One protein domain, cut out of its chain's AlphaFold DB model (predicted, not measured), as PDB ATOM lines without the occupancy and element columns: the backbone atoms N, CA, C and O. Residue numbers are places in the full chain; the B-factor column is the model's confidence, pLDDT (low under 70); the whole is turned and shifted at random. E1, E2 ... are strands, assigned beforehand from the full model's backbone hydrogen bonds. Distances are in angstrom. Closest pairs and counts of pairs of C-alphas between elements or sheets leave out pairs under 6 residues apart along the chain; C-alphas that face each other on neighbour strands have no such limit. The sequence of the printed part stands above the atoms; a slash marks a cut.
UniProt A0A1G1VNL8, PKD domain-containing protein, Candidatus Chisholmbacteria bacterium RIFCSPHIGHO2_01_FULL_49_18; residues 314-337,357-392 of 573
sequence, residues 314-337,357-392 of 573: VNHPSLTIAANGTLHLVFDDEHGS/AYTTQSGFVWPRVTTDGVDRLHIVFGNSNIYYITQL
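This is residues 314 to 337 and 357 to 392 of the 573 residues of the protein "PKD domain-containing protein" of Candidatus Chisholmbacteria bacterium RIFCSPHIGHO2_01_FULL_49_18 (UniProt A0A1G1VNL8). The domain is a small, elongated sandwich of strands, two sheets that are only partly face to face: the hairpin E1 and E2, and the three-stranded sheet E3, E4 and E5. The two sheets meet at the edge strand E3, while E5 lies on the side away from the hairpin. The printed part has 60 residues with five named strands, E1 to E5 in chain order, and no named helix: all strand. Both sheets are antiparallel, the larger in the order E3, E4, E5. The whole is compact, with a radius of gyration of the C-alphas of 11.9 A and spans of 35 by 20 by 14 A.

E1, residues 314 to 321, and E2, residues 327 to 333, form an antiparallel hairpin at 164 degrees, with N 318 and O 330 2.8 A apart, within hydrogen-bond range. E3, residues 368 to 371, touches E1, the closest C-alphas being those of Ser 318 and Arg 368, 5.4 A apart. E3 also touches E2, closest at the C-alphas of Val 330 and Val 369, 6.5 A apart. E4, residues 377 to 382, and E5, residues 386 to 390, complete a meander, each strand the antiparallel neighbour of the one before. N 368 and O 380, 2.8 A, and N 387 and O 381, 2.8 A, are within hydrogen-bond range. E2 and E4 are near each other; E5 is apart from E1 and E2.

E1 begins at C-alpha 314 (23.430, -33.021, 5.981) and is 20.6 A long. E2 is 19.9 A long, E3 10.7 A, E4 17.3 A and E5 13.8 A. E5 ends at C-alpha 390 (3.228, -30.013, -1.041).

The C-alphas farthest apart, those of Asn 324 and Gln 361, are 35.5 A apart. Residues 338 to 356 are not printed, and C-alphas 337 and 357 are 6.0 A apart across the cut. The links printed whole are tight. Residues 358 to 361 have pLDDT under 70.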
ATOM      1  N   VAL A 314      24.813 -32.566   6.148       84.38
ATOM      2  CA  VAL A 314      23.430 -33.021   5.981       84.38
ATOM      3  C   VAL A 314      22.934 -33.802   7.194       84.38
ATOM      4  O   VAL A 314      23.710 -34.485   7.864       84.38
ATOM      5  N   ASN A 315      21.641 -33.710   7.495       89.19
ATOM      6  CA  ASN A 315      21.059 -34.401   8.636       89.19
ATOM      7  C   ASN A 315      19.608 -34.857   8.389       89.19
ATOM      8  O   ASN A 315      19.026 -34.635   7.326       89.19
ATOM      9  N   HIS A 316      19.067 -35.586   9.367       91.38
ATOM     10  CA  HIS A 316      17.655 -35.970   9.489       91.38
ATOM     11  C   HIS A 316      16.977 -36.424   8.186       91.38
ATOM     12  O   HIS A 316      15.918 -35.893   7.834       91.38
ATOM     13  N   PRO A 317      17.553 -37.402   7.465       94.56
ATOM     14  CA  PRO A 317      16.943 -37.875   6.242       94.56
ATOM     15  C   PRO A 317      15.615 -38.578   6.554       94.56
ATOM     16  O   PRO A 317      15.474 -39.269   7.562       94.56
ATOM     17  N   SER A 318      14.651 -38.420   5.659       95.25
ATOM     18  CA  SER A 318      13.376 -39.126   5.674       95.25
ATOM     19  C   SER A 318      13.152 -39.692   4.280       95.25
ATOM     20  O   SER A 318      13.238 -38.964   3.291       95.25
ATOM     21  N   LEU A 319      12.887 -40.993   4.214       96.44
ATOM     22  CA  LEU A 319      12.646 -41.736   2.981       96.44
ATOM     23  C   LEU A 319      11.186 -42.186   2.956       96.44
ATOM     24  O   LEU A 319      10.702 -42.712   3.953       96.44
ATOM     25  N   THR A 320      10.519 -42.022   1.819       95.62
ATOM     26  CA  THR A 320       9.237 -42.676   1.530       95.62
ATOM     27  C   THR A 320       9.284 -43.310   0.144       95.62
ATOM     28  O   THR A 320      10.047 -42.864  -0.721       95.62
ATOM     29  N   ILE A 321       8.488 -44.357  -0.060       95.00
ATOM     30  CA  ILE A 321       8.320 -45.031  -1.349       95.00
ATOM     31  C   ILE A 321       6.867 -44.817  -1.771       95.00
ATOM     32  O   ILE A 321       5.959 -45.199  -1.042       95.00
ATOM     33  N   ALA A 322       6.668 -44.155  -2.906       92.25
ATOM     34  CA  ALA A 322       5.357 -43.937  -3.507       92.25
ATOM     35  C   ALA A 322       4.764 -45.262  -4.018       92.25
ATOM     36  O   ALA A 322       5.508 -46.210  -4.294       92.25
ATOM     37  N   ALA A 323       3.447 -45.324  -4.219       88.94
ATOM     38  CA  ALA A 323       2.767 -46.519  -4.720       88.94
ATOM     39  C   ALA A 323       3.262 -46.918  -6.123       88.94
ATOM     40  O   ALA A 323       3.394 -48.103  -6.431       88.94
ATOM     41  N   ASN A 324       3.634 -45.940  -6.954       87.06
ATOM     42  CA  ASN A 324       4.284 -46.177  -8.246       87.06
ATOM     43  C   ASN A 324       5.741 -46.700  -8.159       87.06
ATOM     44  O   ASN A 324       6.375 -46.922  -9.193       87.06
ATOM     45  N   GLY A 325       6.291 -46.894  -6.953       90.69
ATOM     46  CA  GLY A 325       7.648 -47.392  -6.705       90.69
ATOM     47  C   GLY A 325       8.745 -46.321  -6.736       90.69
ATOM     48  O   GLY A 325       9.933 -46.652  -6.713       90.69
ATOM     49  N   THR A 326       8.385 -45.040  -6.818       92.88
ATOM     50  CA  THR A 326       9.341 -43.928  -6.762       92.88
ATOM     51  C   THR A 326       9.812 -43.690  -5.334       92.88
ATOM     52  O   THR A 326       9.016 -43.600  -4.403       92.88
ATOM     53  N   LEU A 327      11.125 -43.550  -5.150       95.62
ATOM     54  CA  LEU A 327      11.713 -43.196  -3.863       95.62
ATOM     55  C   LEU A 327      11.843 -41.680  -3.753       95.62
ATOM     56  O   LEU A 327      12.449 -41.032  -4.613       95.62
ATOM     57  N   HIS A 328      11.353 -41.142  -2.643       94.88
ATOM     58  CA  HIS A 328      11.446 -39.735  -2.290       94.88
ATOM     59  C   HIS A 328      12.266 -39.591  -1.016       94.88
ATOM     60  O   HIS A 328      11.932 -40.157   0.025       94.88
ATOM     61  N   LEU A 329      13.347 -38.823  -1.103       95.50
ATOM     62  CA  LEU A 329      14.259 -38.582   0.001       95.50
ATOM     63  C   LEU A 329      14.323 -37.089   0.286       95.50
ATOM     64  O   LEU A 329      14.677 -36.298  -0.589       95.50
ATOM     65  N   VAL A 330      14.039 -36.719   1.528       94.50
ATOM     66  CA  VAL A 330      14.281 -35.368   2.039       94.50
ATOM     67  C   VAL A 330      15.317 -35.413   3.144       94.50
ATOM     68  O   VAL A 330      15.420 -36.409   3.850       94.50
ATOM     69  N   PHE A 331      16.082 -34.344   3.291       93.62
ATOM     70  CA  PHE A 331      17.061 -34.162   4.361       93.62
ATOM     71  C   PHE A 331      17.288 -32.668   4.572       93.62
ATOM     72  O   PHE A 331      16.886 -31.858   3.734       93.62
ATOM     73  N   ASP A 332      17.895 -32.283   5.686       90.56
ATOM     74  CA  ASP A 332      18.258 -30.892   5.944       90.56
ATOM     75  C   ASP A 332      19.768 -30.666   5.890       90.56
ATOM     76  O   ASP A 332      20.553 -31.609   5.943       90.56
ATOM     77  N   ASP A 333      20.173 -29.406   5.736       85.50
ATOM     78  CA  ASP A 333      21.548 -28.965   5.962       85.50
ATOM     79  C   ASP A 333      21.653 -28.125   7.245       85.50
ATOM     80  O   ASP A 333      20.655 -27.655   7.797       85.50
ATOM     81  N   GLU A 334      22.878 -27.901   7.719       82.31
ATOM     82  CA  GLU A 334      23.162 -27.075   8.905       82.31
ATOM     83  C   GLU A 334      22.647 -25.620   8.805       82.31
ATOM     84  O   GLU A 334      22.533 -24.916   9.813       82.31
ATOM     85  N   HIS A 335      22.296 -25.168   7.597       82.44
ATOM     86  CA  HIS A 335      21.781 -23.830   7.324       82.44
ATOM     87  C   HIS A 335      20.246 -23.758   7.353       82.44
ATOM     88  O   HIS A 335      19.700 -22.666   7.198       82.44
ATOM     89  N   GLY A 336      19.551 -24.877   7.585       79.19
ATOM     90  CA  GLY A 336      18.090 -24.934   7.662       79.19
ATOM     91  C   GLY A 336      17.388 -25.013   6.310       79.19
ATOM     92  O   GLY A 336      16.209 -24.663   6.202       79.19
ATOM     93  N   SER A 337      18.095 -25.460   5.269       85.06
ATOM     94  CA  SER A 337      17.483 -25.758   3.972       85.06
ATOM     95  C   SER A 337      16.938 -27.180   3.959       85.06
ATOM     96  O   SER A 337      17.665 -28.116   4.278       85.06
ATOM     97  N   ALA A 357      12.565 -26.105   0.422       77.06
ATOM     98  CA  ALA A 357      12.245 -24.937   1.240       77.06
ATOM     99  C   ALA A 357      13.489 -24.377   1.940       77.06
ATOM    100  O   ALA A 357      14.489 -25.074   2.123       77.06
ATOM    101  N   TYR A 358      13.389 -23.121   2.375       69.50
ATOM    102  CA  TYR A 358      14.400 -22.443   3.181       69.50
ATOM    103  C   TYR A 358      13.753 -21.788   4.391       69.50
ATOM    104  O   TYR A 358      12.712 -21.135   4.272       69.50
ATOM    105  N   THR A 359      14.395 -21.906   5.547       65.31
ATOM    106  CA  THR A 359      14.047 -21.096   6.710       65.31
ATOM    107  C   THR A 359      14.928 -19.845   6.758       65.31
ATOM    108  O   THR A 359      16.031 -19.795   6.216       65.31
ATOM    109  N   THR A 360      14.440 -18.783   7.401       61.84
ATOM    110  CA  THR A 360      15.228 -17.557   7.624       61.84
ATOM    111  C   THR A 360      16.161 -17.663   8.833       61.84
ATOM    112  O   THR A 360      16.882 -16.711   9.133       61.84
ATOM    113  N   GLN A 361      16.136 -18.793   9.545       64.69
ATOM    114  CA  GLN A 361      16.894 -19.040  10.767       64.69
ATOM    115  C   GLN A 361      17.819 -20.239  10.555       64.69
ATOM    116  O   GLN A 361      17.365 -21.300  10.151       64.69
ATOM    117  N   SER A 362      19.105 -20.085  10.866       70.44
ATOM    118  CA  SER A 362      20.073 -21.184  10.802       70.44
ATOM    119  C   SER A 362      19.733 -22.303  11.791       70.44
ATOM    120  O   SER A 362      19.378 -22.011  12.937       70.44
ATOM    121  N   GLY A 363      19.953 -23.554  11.391       78.25
ATOM    122  CA  GLY A 363      19.793 -24.736  12.234       78.25
ATOM    123  C   GLY A 363      18.978 -25.832  11.558       78.25
ATOM    124  O   GLY A 363      18.325 -25.599  10.547       78.25
ATOM    125  N   PHE A 364      19.017 -27.030  12.134       82.44
ATOM    126  CA  PHE A 364      18.297 -28.190  11.613       82.44
ATOM    127  C   PHE A 364      16.776 -28.028  11.705       82.44
ATOM    128  O   PHE A 364      16.260 -27.343  12.593       82.44
ATOM    129  N   VAL A 365      16.078 -28.673  10.772       88.25
ATOM    130  CA  VAL A 365      14.631 -28.584  10.576       88.25
ATOM    131  C   VAL A 365      13.904 -29.931  10.546       88.25
ATOM    132  O   VAL A 365      12.679 -29.945  10.463       88.25
ATOM    133  N   TRP A 366      14.612 -31.060  10.658       92.06
ATOM    134  CA  TRP A 366      14.016 -32.399  10.831       92.06
ATOM    135  C   TRP A 366      12.878 -32.718   9.839       92.06
ATOM    136  O   TRP A 366      11.751 -32.990  10.265       92.06
ATOM    137  N   PRO A 367      13.120 -32.668   8.518       94.50
ATOM    138  CA  PRO A 367      12.056 -32.858   7.549       94.50
ATOM    139  C   PRO A 367      11.481 -34.280   7.614       94.50
ATOM    140  O   PRO A 367      12.190 -35.258   7.869       94.50
ATOM    141  N   ARG A 368      10.177 -34.401   7.375       95.88
ATOM    142  CA  ARG A 368       9.469 -35.670   7.171       95.88
ATOM    143  C   ARG A 368       8.718 -35.610   5.861       95.88
ATOM    144  O   ARG A 368       8.123 -34.579   5.553       95.88
ATOM    145  N   VAL A 369       8.762 -36.706   5.117       95.56
ATOM    146  CA  VAL A 369       8.145 -36.828   3.796       95.56
ATOM    147  C   VAL A 369       7.183 -38.005   3.762       95.56
ATOM    148  O   VAL A 369       7.461 -39.044   4.354       95.56
ATOM    149  N   THR A 370       6.068 -37.834   3.061       95.00
ATOM    150  CA  THR A 370       5.102 -38.893   2.753       95.00
ATOM    151  C   THR A 370       4.448 -38.614   1.400       95.00
ATOM    152  O   THR A 370       4.609 -37.520   0.850       95.00
ATOM    153  N   THR A 371       3.703 -39.583   0.882       91.94
ATOM    154  CA  THR A 371       2.852 -39.435  -0.303       91.94
ATOM    155  C   THR A 371       1.395 -39.719   0.056       91.94
ATOM    156  O   THR A 371       1.135 -40.494   0.975       91.94
ATOM    157  N   ASP A 372       0.448 -39.074  -0.626       87.44
ATOM    158  CA  ASP A 372      -0.974 -39.422  -0.519       87.44
ATOM    159  C   ASP A 372      -1.367 -40.548  -1.497       87.44
ATOM    160  O   ASP A 372      -0.526 -41.107  -2.203       87.44
ATOM    161  N   GLY A 373      -2.657 -40.905  -1.533       81.69
ATOM    162  CA  GLY A 373      -3.179 -41.985  -2.379       81.69
ATOM    163  C   GLY A 373      -3.105 -41.738  -3.894       81.69
ATOM    164  O   GLY A 373      -3.470 -42.632  -4.655       81.69
ATOM    165  N   VAL A 374      -2.660 -40.556  -4.335       79.25
ATOM    166  CA  VAL A 374      -2.364 -40.245  -5.745       79.25
ATOM    167  C   VAL A 374      -0.871 -39.975  -5.965       79.25
ATOM    168  O   VAL A 374      -0.488 -39.338  -6.933       79.25
ATOM    169  N   ASP A 375      -0.011 -40.455  -5.060       84.31
ATOM    170  CA  ASP A 375       1.442 -40.254  -5.084       84.31
ATOM    171  C   ASP A 375       1.888 -38.781  -4.999       84.31
ATOM    172  O   ASP A 375       3.056 -38.458  -5.251       84.31
ATOM    173  N   ARG A 376       1.011 -37.867  -4.559       85.94
ATOM    174  CA  ARG A 376       1.396 -36.471  -4.350       85.94
ATOM    175  C   ARG A 376       2.300 -36.354  -3.139       85.94
ATOM    176  O   ARG A 376       2.014 -36.868  -2.060       85.94
ATOM    177  N   LEU A 377       3.388 -35.611  -3.306       90.81
ATOM    178  CA  LEU A 377       4.415 -35.474  -2.289       90.81
ATOM    179  C   LEU A 377       4.088 -34.400  -1.246       90.81
ATOM    180  O   LEU A 377       3.829 -33.238  -1.581       90.81
ATOM    181  N   HIS A 378       4.226 -34.769   0.026       93.19
ATOM    182  CA  HIS A 378       3.993 -33.915   1.184       93.19
ATOM    183  C   HIS A 378       5.224 -33.873   2.085       93.19
ATOM    184  O   HIS A 378       5.801 -34.913   2.406       93.19
ATOM    185  N   ILE A 379       5.615 -32.677   2.531       94.81
ATOM    186  CA  ILE A 379       6.752 -32.489   3.438       94.81
ATOM    187  C   ILE A 379       6.331 -31.603   4.606       94.81
ATOM    188  O   ILE A 379       5.763 -30.529   4.409       94.81
ATOM    189  N   VAL A 380       6.689 -32.015   5.822       94.38
ATOM    190  CA  VAL A 380       6.709 -31.135   6.996       94.38
ATOM    191  C   VAL A 380       8.127 -30.953   7.497       94.38
ATOM    192  O   VAL A 380       8.946 -31.864   7.426       94.38
ATOM    193  N   PHE A 381       8.418 -29.774   8.021       92.94
ATOM    194  CA  PHE A 381       9.713 -29.427   8.596       92.94
ATOM    195  C   PHE A 381       9.507 -28.399   9.707       92.94
ATOM    196  O   PHE A 381       8.518 -27.664   9.713       92.94
ATOM    197  N   GLY A 382      10.404 -28.370  10.682       88.50
ATOM    198  CA  GLY A 382      10.258 -27.575  11.891       88.50
ATOM    199  C   GLY A 382      11.373 -26.561  12.114       88.50
ATOM    200  O   GLY A 382      12.492 -26.729  11.665       88.50
ATOM    201  N   ASN A 383      11.069 -25.471  12.806       81.94
ATOM    202  CA  ASN A 383      12.038 -24.545  13.395       81.94
ATOM    203  C   ASN A 383      11.436 -23.983  14.695       81.94
ATOM    204  O   ASN A 383      11.058 -24.762  15.549       81.94
ATOM    205  N   SER A 384      11.251 -22.672  14.863       79.81
ATOM    206  CA  SER A 384      10.310 -22.123  15.851       79.81
ATOM    207  C   SER A 384       8.858 -22.633  15.713       79.81
ATOM    208  O   SER A 384       8.099 -22.559  16.673       79.81
ATOM    209  N   ASN A 385       8.441 -23.096  14.527       84.38
ATOM    210  CA  ASN A 385       7.128 -23.697  14.254       84.38
ATOM    211  C   ASN A 385       7.260 -24.858  13.264       84.38
ATOM    212  O   ASN A 385       8.299 -25.008  12.626       84.38
ATOM    213  N   ILE A 386       6.191 -25.634  13.090       89.00
ATOM    214  CA  ILE A 386       6.082 -26.610  12.003       89.00
ATOM    215  C   ILE A 386       5.500 -25.944  10.757       89.00
ATOM    216  O   ILE A 386       4.497 -25.227  10.834       89.00
ATOM    217  N   TYR A 387       6.117 -26.224   9.618       90.88
ATOM    218  CA  TYR A 387       5.673 -25.825   8.293       90.88
ATOM    219  C   TYR A 387       5.396 -27.046   7.435       90.88
ATOM    220  O   TYR A 387       5.964 -28.114   7.645       90.88
ATOM    221  N   TYR A 388       4.525 -26.844   6.461       92.44
ATOM    222  CA  TYR A 388       4.080 -27.833   5.506       92.44
ATOM    223  C   TYR A 388       4.206 -27.268   4.091       92.44
ATOM    224  O   TYR A 388       3.836 -26.120   3.836       92.44
ATOM    225  N   ILE A 389       4.712 -28.092   3.179       91.50
ATOM    226  CA  ILE A 389       4.693 -27.852   1.738       91.50
ATOM    227  C   ILE A 389       4.210 -29.113   1.026       91.50
ATOM    228  O   ILE A 389       4.387 -30.232   1.509       91.50
ATOM    229  N   THR A 390       3.624 -28.925  -0.148       90.69
ATOM    230  CA  THR A 390       3.228 -30.013  -1.041       90.69
ATOM    231  C   THR A 390       3.630 -29.680  -2.464       90.69
ATOM    232  O   THR A 390       3.787 -28.505  -2.815       90.69
ATOM    233  N   GLN A 391       3.791 -30.713  -3.282       85.31
ATOM    234  CA  GLN A 391       3.947 -30.546  -4.720       85.31
ATOM    235  C   GLN A 391       2.701 -29.866  -5.306       85.31
ATOM    236  O   GLN A 391       1.568 -30.199  -4.944       85.31
ATOM    237  N   LEU A 392       2.920 -28.866  -6.159       82.56
ATOM    238  CA  LEU A 392       1.882 -28.219  -6.952       82.56
ATOM    239  C   LEU A 392       1.545 -29.112  -8.137       82.56
ATOM    240  O   LEU A 392       2.443 -29.475  -8.890       82.56
TER     241      LEU A 392